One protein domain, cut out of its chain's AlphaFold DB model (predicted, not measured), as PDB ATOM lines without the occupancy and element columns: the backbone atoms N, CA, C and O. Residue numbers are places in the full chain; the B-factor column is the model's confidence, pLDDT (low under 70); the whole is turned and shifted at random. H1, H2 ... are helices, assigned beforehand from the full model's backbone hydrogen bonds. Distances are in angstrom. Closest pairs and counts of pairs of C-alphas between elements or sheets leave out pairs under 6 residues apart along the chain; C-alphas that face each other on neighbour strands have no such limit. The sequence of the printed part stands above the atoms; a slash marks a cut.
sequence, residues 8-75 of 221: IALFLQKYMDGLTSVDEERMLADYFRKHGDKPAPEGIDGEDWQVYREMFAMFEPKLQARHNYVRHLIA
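AT A GLANCE: This is residues 8 to 75 of the 221 residues of an uncharacterized protein of Bacteroidales bacterium (UniProt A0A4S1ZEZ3). Three helices make a small body, in which H2 meets H1 with its residues 24 to 28 and H3 with its residues 29 to 32, both at steep angles, while H4 turns off from the end of H3 as an arm; residues 68 to 75, of which 68 to 73 belong to H4, stick out. The printed part has 68 residues with four named helices, H1 H2 H3 H4 along the chain, and no named strand; the class is all helix. It is only just compact, close to loose, with a radius of gyration of the C-alphas of 12.7 A, and it is elongated, spanning 41 by 25 by 18 A.

IN THESE COORDINATES: H1, residues 8 to 16, begins at C-alpha 8 (316.121, 268.760, 333.684) and is 12.1 A long. H2, residues 22 to 35, is 19.7 A long. H3, residues 46 to 58, starts at C-alpha 46 (308.343, 261.977, 324.390) and is 18.9 A long. H4, residues 61 to 73, is 20.1 A long and ends at C-alpha 73 (289.658, 269.742, 318.828).

HOW THE PARTS SIT: H1 touches residues 24 to 28 of H2, opposite ways at a steep tilt of 46 degrees; the closest C-alphas, of Tyr 15 and Glu 25, are 7.5 A apart. H2 and H3 only just touch, with 3 pairs of C-alphas within 8 A, the closest Ala 29 and Phe 56 at 6.1 A. H3 and H4 touch only at the corner, and only just, with 3 pairs, the closest C-alphas being Ala 57 and Leu 63 at 5.1 A. H1 and H4 are apart. Each O i to N i+4 pair is within hydrogen-bond range in H1, H2 and H3; in H4 4 of 9 are, and 5 of 10 O i to N i+3 pairs.

THE WHOLE: The farthest C-alphas, of Ser 21 and Ala 75, are 41.3 A apart. The printed part has no cut and no long link. Residues 61 to 75 have pLDDT under 70.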
ATOM      1  N   ILE A   8     317.502 269.155 333.389       91.75
ATOM      2  CA  ILE A   8     316.121 268.760 333.684       91.75
ATOM      3  C   ILE A   8     315.953 267.243 333.821       91.75
ATOM      4  O   ILE A   8     315.255 266.816 334.731       91.75
ATOM      5  N   ALA A   9     316.633 266.436 333.000       91.19
ATOM      6  CA  ALA A   9     316.578 264.975 333.098       91.19
ATOM      7  C   ALA A   9     317.100 264.473 334.453       91.19
ATOM      8  O   ALA A   9     316.437 263.690 335.125       91.19
ATOM      9  N   LEU A  10     318.239 265.002 334.910       91.69
ATOM     10  CA  LEU A  10     318.820 264.652 336.209       91.69
ATOM     11  C   LEU A  10     317.930 265.116 337.368       91.69
ATOM     12  O   LEU A  10     317.771 264.406 338.356       91.69
ATOM     13  N   PHE A  11     317.326 266.298 337.245       92.56
ATOM     14  CA  PHE A  11     316.377 266.797 338.237       92.56
ATOM     15  C   PHE A  11     315.091 265.962 338.296       92.56
ATOM     16  O   PHE A  11     314.611 265.682 339.389       92.56
ATOM     17  N   LEU A  12     314.549 265.556 337.146       92.25
ATOM     18  CA  LEU A  12     313.388 264.670 337.070       92.25
ATOM     19  C   LEU A  12     313.705 263.303 337.663       92.25
ATOM     20  O   LEU A  12     312.916 262.799 338.450       92.25
ATOM     21  N   GLN A  13     314.876 262.743 337.368       92.25
ATOM     22  CA  GLN A  13     315.321 261.496 337.978       92.25
ATOM     23  C   GLN A  13     315.409 261.624 339.503       92.25
ATOM     24  O   GLN A  13     314.807 260.837 340.222       92.25
ATOM     25  N   LYS A  14     316.059 262.677 340.009       93.94
ATOM     26  CA  LYS A  14     316.139 262.955 341.451       93.94
ATOM     27  C   LYS A  14     314.755 263.116 342.097       93.94
ATOM     28  O   LYS A  14     314.569 262.722 343.247       93.94
ATOM     29  N   TYR A  15     313.806 263.706 341.368       92.12
ATOM     30  CA  TYR A  15     312.417 263.869 341.796       92.12
ATOM     31  C   TYR A  15     311.682 262.522 341.848       92.12
ATOM     32  O   TYR A  15     311.007 262.235 342.831       92.12
ATOM     33  N   MET A  16     311.870 261.661 340.842       89.81
ATOM     34  CA  MET A  16     311.344 260.289 340.837       89.81
ATOM     35  C   MET A  16     311.932 259.443 341.974       89.81
ATOM     36  O   MET A  16     311.211 258.665 342.594       89.81
ATOM     37  N   ASP A  17     313.211 259.643 342.295       94.88
ATOM     38  CA  ASP A  17     313.892 258.988 343.417       94.88
ATOM     39  C   ASP A  17     313.455 259.546 344.790       94.88
ATOM     40  O   ASP A  17     313.866 259.028 345.829       94.88
ATOM     41  N   GLY A  18     312.642 260.612 344.822       93.12
ATOM     42  CA  GLY A  18     312.166 261.253 346.054       93.12
ATOM     43  C   GLY A  18     313.263 261.967 346.849       93.12
ATOM     44  O   GLY A  18     313.110 262.211 348.044       93.12
ATOM     45  N   LEU A  19     314.389 262.284 346.205       93.62
ATOM     46  CA  LEU A  19     315.551 262.926 346.829       93.62
ATOM     47  C   LEU A  19     315.558 264.447 346.640       93.62
ATOM     48  O   LEU A  19     316.521 265.113 347.036       93.62
ATOM     49  N   THR A  20     314.536 265.010 345.995       90.88
ATOM     50  CA  THR A  20     314.400 266.455 345.801       90.88
ATOM     51  C   THR A  20     314.070 267.180 347.094       90.88
ATOM     52  O   THR A  20     313.335 266.702 347.951       90.88
ATOM     53  N   SER A  21     314.622 268.382 347.225       93.12
ATOM     54  CA  SER A  21     314.188 269.344 348.238       93.12
ATOM     55  C   SER A  21     313.020 270.193 347.727       93.12
ATOM     56  O   SER A  21     312.847 270.368 346.521       93.12
ATOM     57  N   VAL A  22     312.262 270.798 348.645       92.25
ATOM     58  CA  VAL A  22     311.115 271.673 348.324       92.25
ATOM     59  C   VAL A  22     311.504 272.818 347.377       92.25
ATOM     60  O   VAL A  22     310.754 273.168 346.465       92.25
ATOM     61  N   ASP A  23     312.700 273.386 347.546       92.19
ATOM     62  CA  ASP A  23     313.201 274.448 346.668       92.19
ATOM     63  C   ASP A  23     313.445 273.948 345.237       92.19
ATOM     64  O   ASP A  23     313.168 274.660 344.272       92.19
ATOM     65  N   GLU A  24     313.942 272.720 345.080       92.75
ATOM     66  CA  GLU A  24     314.188 272.109 343.772       92.75
ATOM     67  C   GLU A  24     312.881 271.751 343.061       92.75
ATOM     68  O   GLU A  24     312.758 271.983 341.859       92.75
ATOM     69  N   GLU A  25     311.883 271.265 343.797       91.69
ATOM     70  CA  GLU A  25     310.540 271.001 343.266       91.69
ATOM     71  C   GLU A  25     309.875 272.281 342.771       91.69
ATOM     72  O   GLU A  25     309.315 272.318 341.673       91.69
ATOM     73  N   ARG A  26     310.015 273.373 343.532       90.81
ATOM     74  CA  ARG A  26     309.539 274.692 343.112       90.81
ATOM     75  C   ARG A  26     310.223 275.157 341.830       90.81
ATOM     76  O   ARG A  26     309.563 275.697 340.944       90.81
ATOM     77  N   MET A  27     311.528 274.919 341.695       91.75
ATOM     78  CA  MET A  27     312.253 275.220 340.457       91.75
ATOM     79  C   MET A  27     311.797 274.347 339.283       91.75
ATOM     80  O   MET A  27     311.760 274.842 338.155       91.75
ATOM     81  N   LEU A  28     311.440 273.081 339.525       91.81
ATOM     82  CA  LEU A  28     310.878 272.188 338.510       91.81
ATOM     83  C   LEU A  28     309.527 272.707 338.018       91.81
ATOM     84  O   LEU A  28     309.329 272.863 336.813       91.81
ATOM     85  N   ALA A  29     308.635 273.061 338.942       90.12
ATOM     86  CA  ALA A  29     307.340 273.646 338.621       90.12
ATOM     87  C   ALA A  29     307.495 274.953 337.822       90.12
ATOM     88  O   ALA A  29     306.873 275.121 336.772       90.12
ATOM     89  N   ASP A  30     308.394 275.846 338.249       90.75
ATOM     90  CA  ASP A  30     308.697 277.089 337.530       90.75
ATOM     91  C   ASP A  30     309.262 276.836 336.123       90.75
ATOM     92  O   ASP A  30     308.974 277.592 335.187       90.75
ATOM     93  N   TYR A  31     310.067 275.784 335.960       91.38
ATOM     94  CA  TYR A  31     310.600 275.375 334.666       91.38
ATOM     95  C   TYR A  31     309.480 274.880 333.746       91.38
ATOM     96  O   TYR A  31     309.339 275.407 332.640       91.38
ATOM     97  N   PHE A  32     308.622 273.964 334.206       89.88
ATOM     98  CA  PHE A  32     307.464 273.495 333.436       89.88
ATOM     99  C   PHE A  32     306.470 274.621 333.128       89.88
ATOM    100  O   PHE A  32     305.885 274.644 332.047       89.88
ATOM    101  N   ARG A  33     306.343 275.629 333.995       86.50
ATOM    102  CA  ARG A  33     305.509 276.807 333.723       86.50
ATOM    103  C   ARG A  33     306.029 277.658 332.563       86.50
ATOM    104  O   ARG A  33     305.239 278.225 331.815       86.50
ATOM    105  N   LYS A  34     307.352 277.783 332.423       87.38
ATOM    106  CA  LYS A  34     308.000 278.617 331.389       87.38
ATOM    107  C   LYS A  34     308.294 277.861 330.098       87.38
ATOM    108  O   LYS A  34     308.330 278.463 329.028       87.38
ATOM    109  N   HIS A  35     308.555 276.566 330.207       82.50
ATOM    110  CA  HIS A  35     309.079 275.733 329.128       82.50
ATOM    111  C   HIS A  35     308.211 274.510 328.836       82.50
ATOM    112  O   HIS A  35     308.585 273.708 327.989       82.50
ATOM    113  N   GLY A  36     307.046 274.382 329.478       73.56
ATOM    114  CA  GLY A  36     306.161 273.230 329.324       73.56
ATOM    115  C   GLY A  36     305.748 272.962 327.881       73.56
ATOM    116  O   GLY A  36     305.613 271.812 327.513       73.56
ATOM    117  N   ASP A  37     305.617 273.977 327.027       79.75
ATOM    118  CA  ASP A  37     305.229 273.770 325.622       79.75
ATOM    119  C   ASP A  37     306.355 273.252 324.716       79.75
ATOM    120  O   ASP A  37     306.103 272.936 323.552       79.75
ATOM    121  N   LYS A  38     307.593 273.179 325.212       85.69
ATOM    122  CA  LYS A  38     308.721 272.685 324.423       85.69
ATOM    123  C   LYS A  38     308.621 271.166 324.203       85.69
ATOM    124  O   LYS A  38     308.069 270.456 325.053       85.69
ATOM    125  N   PRO A  39     309.174 270.656 323.086       85.69
ATOM    126  CA  PRO A  39     309.363 269.221 322.902       85.69
ATOM    127  C   PRO A  39     310.288 268.641 323.980       85.69
ATOM    128  O   PRO A  39     310.975 269.387 324.686       85.69
ATOM    129  N   ALA A  40     310.283 267.312 324.097       86.62
ATOM    130  CA  ALA A  40     311.091 266.600 325.077       86.62
ATOM    131  C   ALA A  40     312.584 266.977 324.951       86.62
ATOM    132  O   ALA A  40     313.118 266.990 323.836       86.62
ATOM    133  N   PRO A  41     313.252 267.319 326.067       86.12
ATOM    134  CA  PRO A  41     314.698 267.491 326.112       86.12
ATOM    135  C   PRO A  41     315.431 266.195 325.744       86.12
ATOM    136  O   PRO A  41     314.900 265.097 325.900       86.12
ATOM    137  N   GLU A  42     316.677 266.324 325.290       82.31
ATOM    138  CA  GLU A  42     317.522 265.181 324.938       82.31
ATOM    139  C   GLU A  42     317.688 264.226 326.137       82.31
ATOM    140  O   GLU A  42     318.051 264.653 327.235       82.31
ATOM    141  N   GLY A  43     317.401 262.936 325.928       82.62
ATOM    142  CA  GLY A  43     317.493 261.898 326.963       82.62
ATOM    143  C   GLY A  43     316.209 261.626 327.756       82.62
ATOM    144  O   GLY A  43     316.269 260.873 328.723       82.62
ATOM    145  N   ILE A  44     315.069 262.216 327.372       85.31
ATOM    146  CA  ILE A  44     313.747 261.908 327.938       85.31
ATOM    147  C   ILE A  44     312.816 261.479 326.803       85.31
ATOM    148  O   ILE A  44     312.719 262.172 325.788       85.31
ATOM    149  N   ASP A  45     312.114 260.364 326.989       89.06
ATOM    150  CA  ASP A  45     311.125 259.884 326.027       89.06
ATOM    151  C   ASP A  45     309.958 260.880 325.894       89.06
ATOM    152  O   ASP A  45     309.574 261.569 326.845       89.06
ATOM    153  N   GLY A  46     309.393 260.995 324.688       86.75
ATOM    154  CA  GLY A  46     308.343 261.977 324.390       86.75
ATOM    155  C   GLY A  46     307.069 261.757 325.207       86.75
ATOM    156  O   GLY A  46     306.448 262.714 325.675       86.75
ATOM    157  N   GLU A  47     306.713 260.493 325.412       87.25
ATOM    158  CA  GLU A  47     305.596 260.053 326.238       87.25
ATOM    159  C   GLU A  47     305.812 260.425 327.712       87.25
ATOM    160  O   GLU A  47     304.949 261.068 328.314       87.25
ATOM    161  N   ASP A  48     306.982 260.109 328.271       89.19
ATOM    162  CA  ASP A  48     307.330 260.430 329.661       89.19
ATOM    163  C   ASP A  48     307.360 261.943 329.891       89.19
ATOM    164  O   ASP A  48     306.834 262.454 330.883       89.19
ATOM    165  N   TRP A  49     307.890 262.692 328.922       91.00
ATOM    166  CA  TRP A  49     307.866 264.149 328.944       91.00
ATOM    167  C   TRP A  49     306.442 264.704 329.048       91.00
ATOM    168  O   TRP A  49     306.185 265.639 329.816       91.00
ATOM    169  N   GLN A  50     305.494 264.123 328.310       87.62
ATOM    170  CA  GLN A  50     304.093 264.515 328.394       87.62
ATOM    171  C   GLN A  50     303.496 264.191 329.769       87.62
ATOM    172  O   GLN A  50     302.784 265.030 330.324       87.62
ATOM    173  N   VAL A  51     303.811 263.031 330.347       90.38
ATOM    174  CA  VAL A  51     303.350 262.656 331.694       90.38
ATOM    175  C   VAL A  51     303.838 263.661 332.736       90.38
ATOM    176  O   VAL A  51     303.040 264.160 333.532       90.38
ATOM    177  N   TYR A  52     305.119 264.037 332.698       90.00
ATOM    178  CA  TYR A  52     305.655 265.042 333.617       90.00
ATOM    179  C   TYR A  52     304.955 266.391 333.460       90.00
ATOM    180  O   TYR A  52     304.563 267.005 334.452       90.00
ATOM    181  N   ARG A  53     304.713 266.831 332.222       88.88
ATOM    182  CA  ARG A  53     303.945 268.056 331.970       88.88
ATOM    183  C   ARG A  53     302.540 267.998 332.560       88.88
ATOM    184  O   ARG A  53     302.104 268.983 333.151       88.88
ATOM    185  N   GLU A  54     301.830 266.884 332.384       85.19
ATOM    186  CA  GLU A  54     300.475 266.716 332.917       85.19
ATOM    187  C   GLU A  54     300.476 266.759 334.448       85.19
ATOM    188  O   GLU A  54     299.648 267.445 335.047       85.19
ATOM    189  N   MET A  55     301.450 266.109 335.083       87.50
ATOM    190  CA  MET A  55     301.588 266.100 336.535       87.50
ATOM    191  C   MET A  55     301.833 267.500 337.106       87.50
ATOM    192  O   MET A  55     301.122 267.919 338.018       87.50
ATOM    193  N   PHE A  56     302.771 268.262 336.538       86.50
ATOM    194  CA  PHE A  56     303.027 269.636 336.986       86.50
ATOM    195  C   PHE A  56     301.881 270.597 336.643       86.50
ATOM    196  O   PHE A  56     301.631 271.543 337.390       86.50
ATOM    197  N   ALA A  57     301.129 270.340 335.569       84.81
ATOM    198  CA  ALA A  57     299.939 271.117 335.240       84.81
ATOM    199  C   ALA A  57     298.802 270.928 336.259       84.81
ATOM    200  O   ALA A  57     298.018 271.854 336.456       84.81
ATOM    201  N   MET A  58     298.706 269.783 336.946       79.69
ATOM    202  CA  MET A  58     297.673 269.571 337.972       79.69
ATOM    203  C   MET A  58     297.784 270.551 339.147       79.69
ATOM    204  O   MET A  58     296.769 270.910 339.738       79.69
ATOM    205  N   PHE A  59     298.979 271.053 339.443       79.50
ATOM    206  CA  PHE A  59     299.187 272.022 340.520       79.50
ATOM    207  C   PHE A  59     298.919 273.475 340.097       79.50
ATOM    208  O   PHE A  59     298.884 274.365 340.941       79.50
ATOM    209  N   GLU A  60     298.700 273.725 338.802       71.19
ATOM    210  CA  GLU A  60     298.554 275.066 338.233       71.19
ATOM    211  C   GLU A  60     297.265 275.170 337.396       71.19
ATOM    212  O   GLU A  60     297.220 274.716 336.246       71.19
ATOM    213  N   PRO A  61     296.204 275.831 337.897       65.62
ATOM    214  CA  PRO A  61     294.902 275.872 337.220       65.62
ATOM    215  C   PRO A  61     294.969 276.501 335.815       65.62
ATOM    216  O   PRO A  61     294.196 276.143 334.925       65.62
ATOM    217  N   LYS A  62     295.941 277.391 335.572       61.91
ATOM    218  CA  LYS A  62     296.157 278.034 334.262       61.91
ATOM    219  C   LYS A  62     296.689 277.075 333.192       61.91
ATOM    220  O   LYS A  62     296.444 277.302 332.010       61.91
ATOM    221  N   LEU A  63     297.407 276.020 333.582       58.75
ATOM    222  CA  LEU A  63     297.935 275.018 332.651       58.75
ATOM    223  C   LEU A  63     296.879 273.953 332.308       58.75
ATOM    224  O   LEU A  63     296.846 273.471 331.177       58.75
ATOM    225  N   GLN A  64     295.956 273.657 333.230       58.25
ATOM    226  CA  GLN A  64     294.865 272.698 333.010       58.25
ATOM    227  C   GLN A  64     293.861 273.159 331.941       58.25
ATOM    228  O   GLN A  64     293.443 272.368 331.092       58.25
ATOM    229  N   ALA A  65     293.499 274.448 331.937       56.81
ATOM    230  CA  ALA A  65     292.492 275.000 331.025       56.81
ATOM    231  C   ALA A  65     292.868 274.851 329.535       56.81
ATOM    232  O   ALA A  65     292.000 274.657 328.684       56.81
ATOM    233  N   ARG A  66     294.167 274.893 329.213       55.47
ATOM    234  CA  ARG A  66     294.673 274.770 327.837       55.47
ATOM    235  C   ARG A  66     294.670 273.326 327.329       55.47
ATOM    236  O   ARG A  66     294.441 273.099 326.144       55.47
ATOM    237  N   HIS A  67     294.892 272.354 328.212       54.84
ATOM    238  CA  HIS A  67     294.959 270.934 327.852       54.84
ATOM    239  C   HIS A  67     293.592 270.355 327.468       54.84
ATOM    240  O   HIS A  67     293.466 269.607 326.497       54.84
ATOM    241  N   ASN A  68     292.545 270.773 328.182       54.88
ATOM    242  CA  ASN A  68     291.176 270.330 327.915       54.88
ATOM    243  C   ASN A  68     290.691 270.775 326.523       54.88
ATOM    244  O   ASN A  68     289.997 270.024 325.845       54.88
ATOM    245  N   TYR A  69     291.132 271.939 326.039       50.69
ATOM    246  CA  TYR A  69     290.788 272.434 324.702       50.69
ATOM    247  C   TYR A  69     291.365 271.576 323.563       50.69
ATOM    248  O   TYR A  69     290.679 271.327 322.573       50.69
ATOM    249  N   VAL A  70     292.599 271.070 323.694       54.28
ATOM    250  CA  VAL A  70     293.247 270.272 322.631       54.28
ATOM    251  C   VAL A  70     292.589 268.898 322.481       54.28
ATOM    252  O   VAL A  70     292.377 268.438 321.358       54.28
ATOM    253  N   ARG A  71     292.173 268.269 323.591       52.72
ATOM    254  CA  ARG A  71     291.440 266.989 323.561       52.72
ATOM    255  C   ARG A  71     290.078 267.106 322.857       52.72
ATOM    256  O   ARG A  71     289.639 266.140 322.239       52.72
ATOM    257  N   HIS A  72     289.439 268.279 322.880       47.91
ATOM    258  CA  HIS A  72     288.165 268.518 322.188       47.91
ATOM    259  C   HIS A  72     288.305 268.870 320.695       47.91
ATOM    260  O   HIS A  72     287.365 268.647 319.937       47.91
ATOM    261  N   LEU A  73     289.464 269.353 320.235       46.22
ATOM    262  CA  LEU A  73     289.658 269.742 318.828       46.22
ATOM    263  C   LEU A  73     289.918 268.557 317.880       46.22
ATOM    264  O   LEU A  73     289.594 268.644 316.698       46.22
ATOM    265  N   ILE A  74     290.412 267.421 318.382       47.34
ATOM    266  CA  ILE A  74     290.616 266.207 317.565       47.34
ATOM    267  C   ILE A  74     289.269 265.568 317.158       47.34
ATOM    268  O   ILE A  74     289.180 264.911 316.125       47.34
ATOM    269  N   ALA A  75     288.190 265.814 317.909       44.47
ATOM    270  CA  ALA A  75     286.853 265.299 317.600       44.47
ATOM    271  C   ALA A  75     286.102 266.103 316.514       44.47
ATOM    272  O   ALA A  75     285.106 265.621 315.977       44.47
TER     273      ALA A  75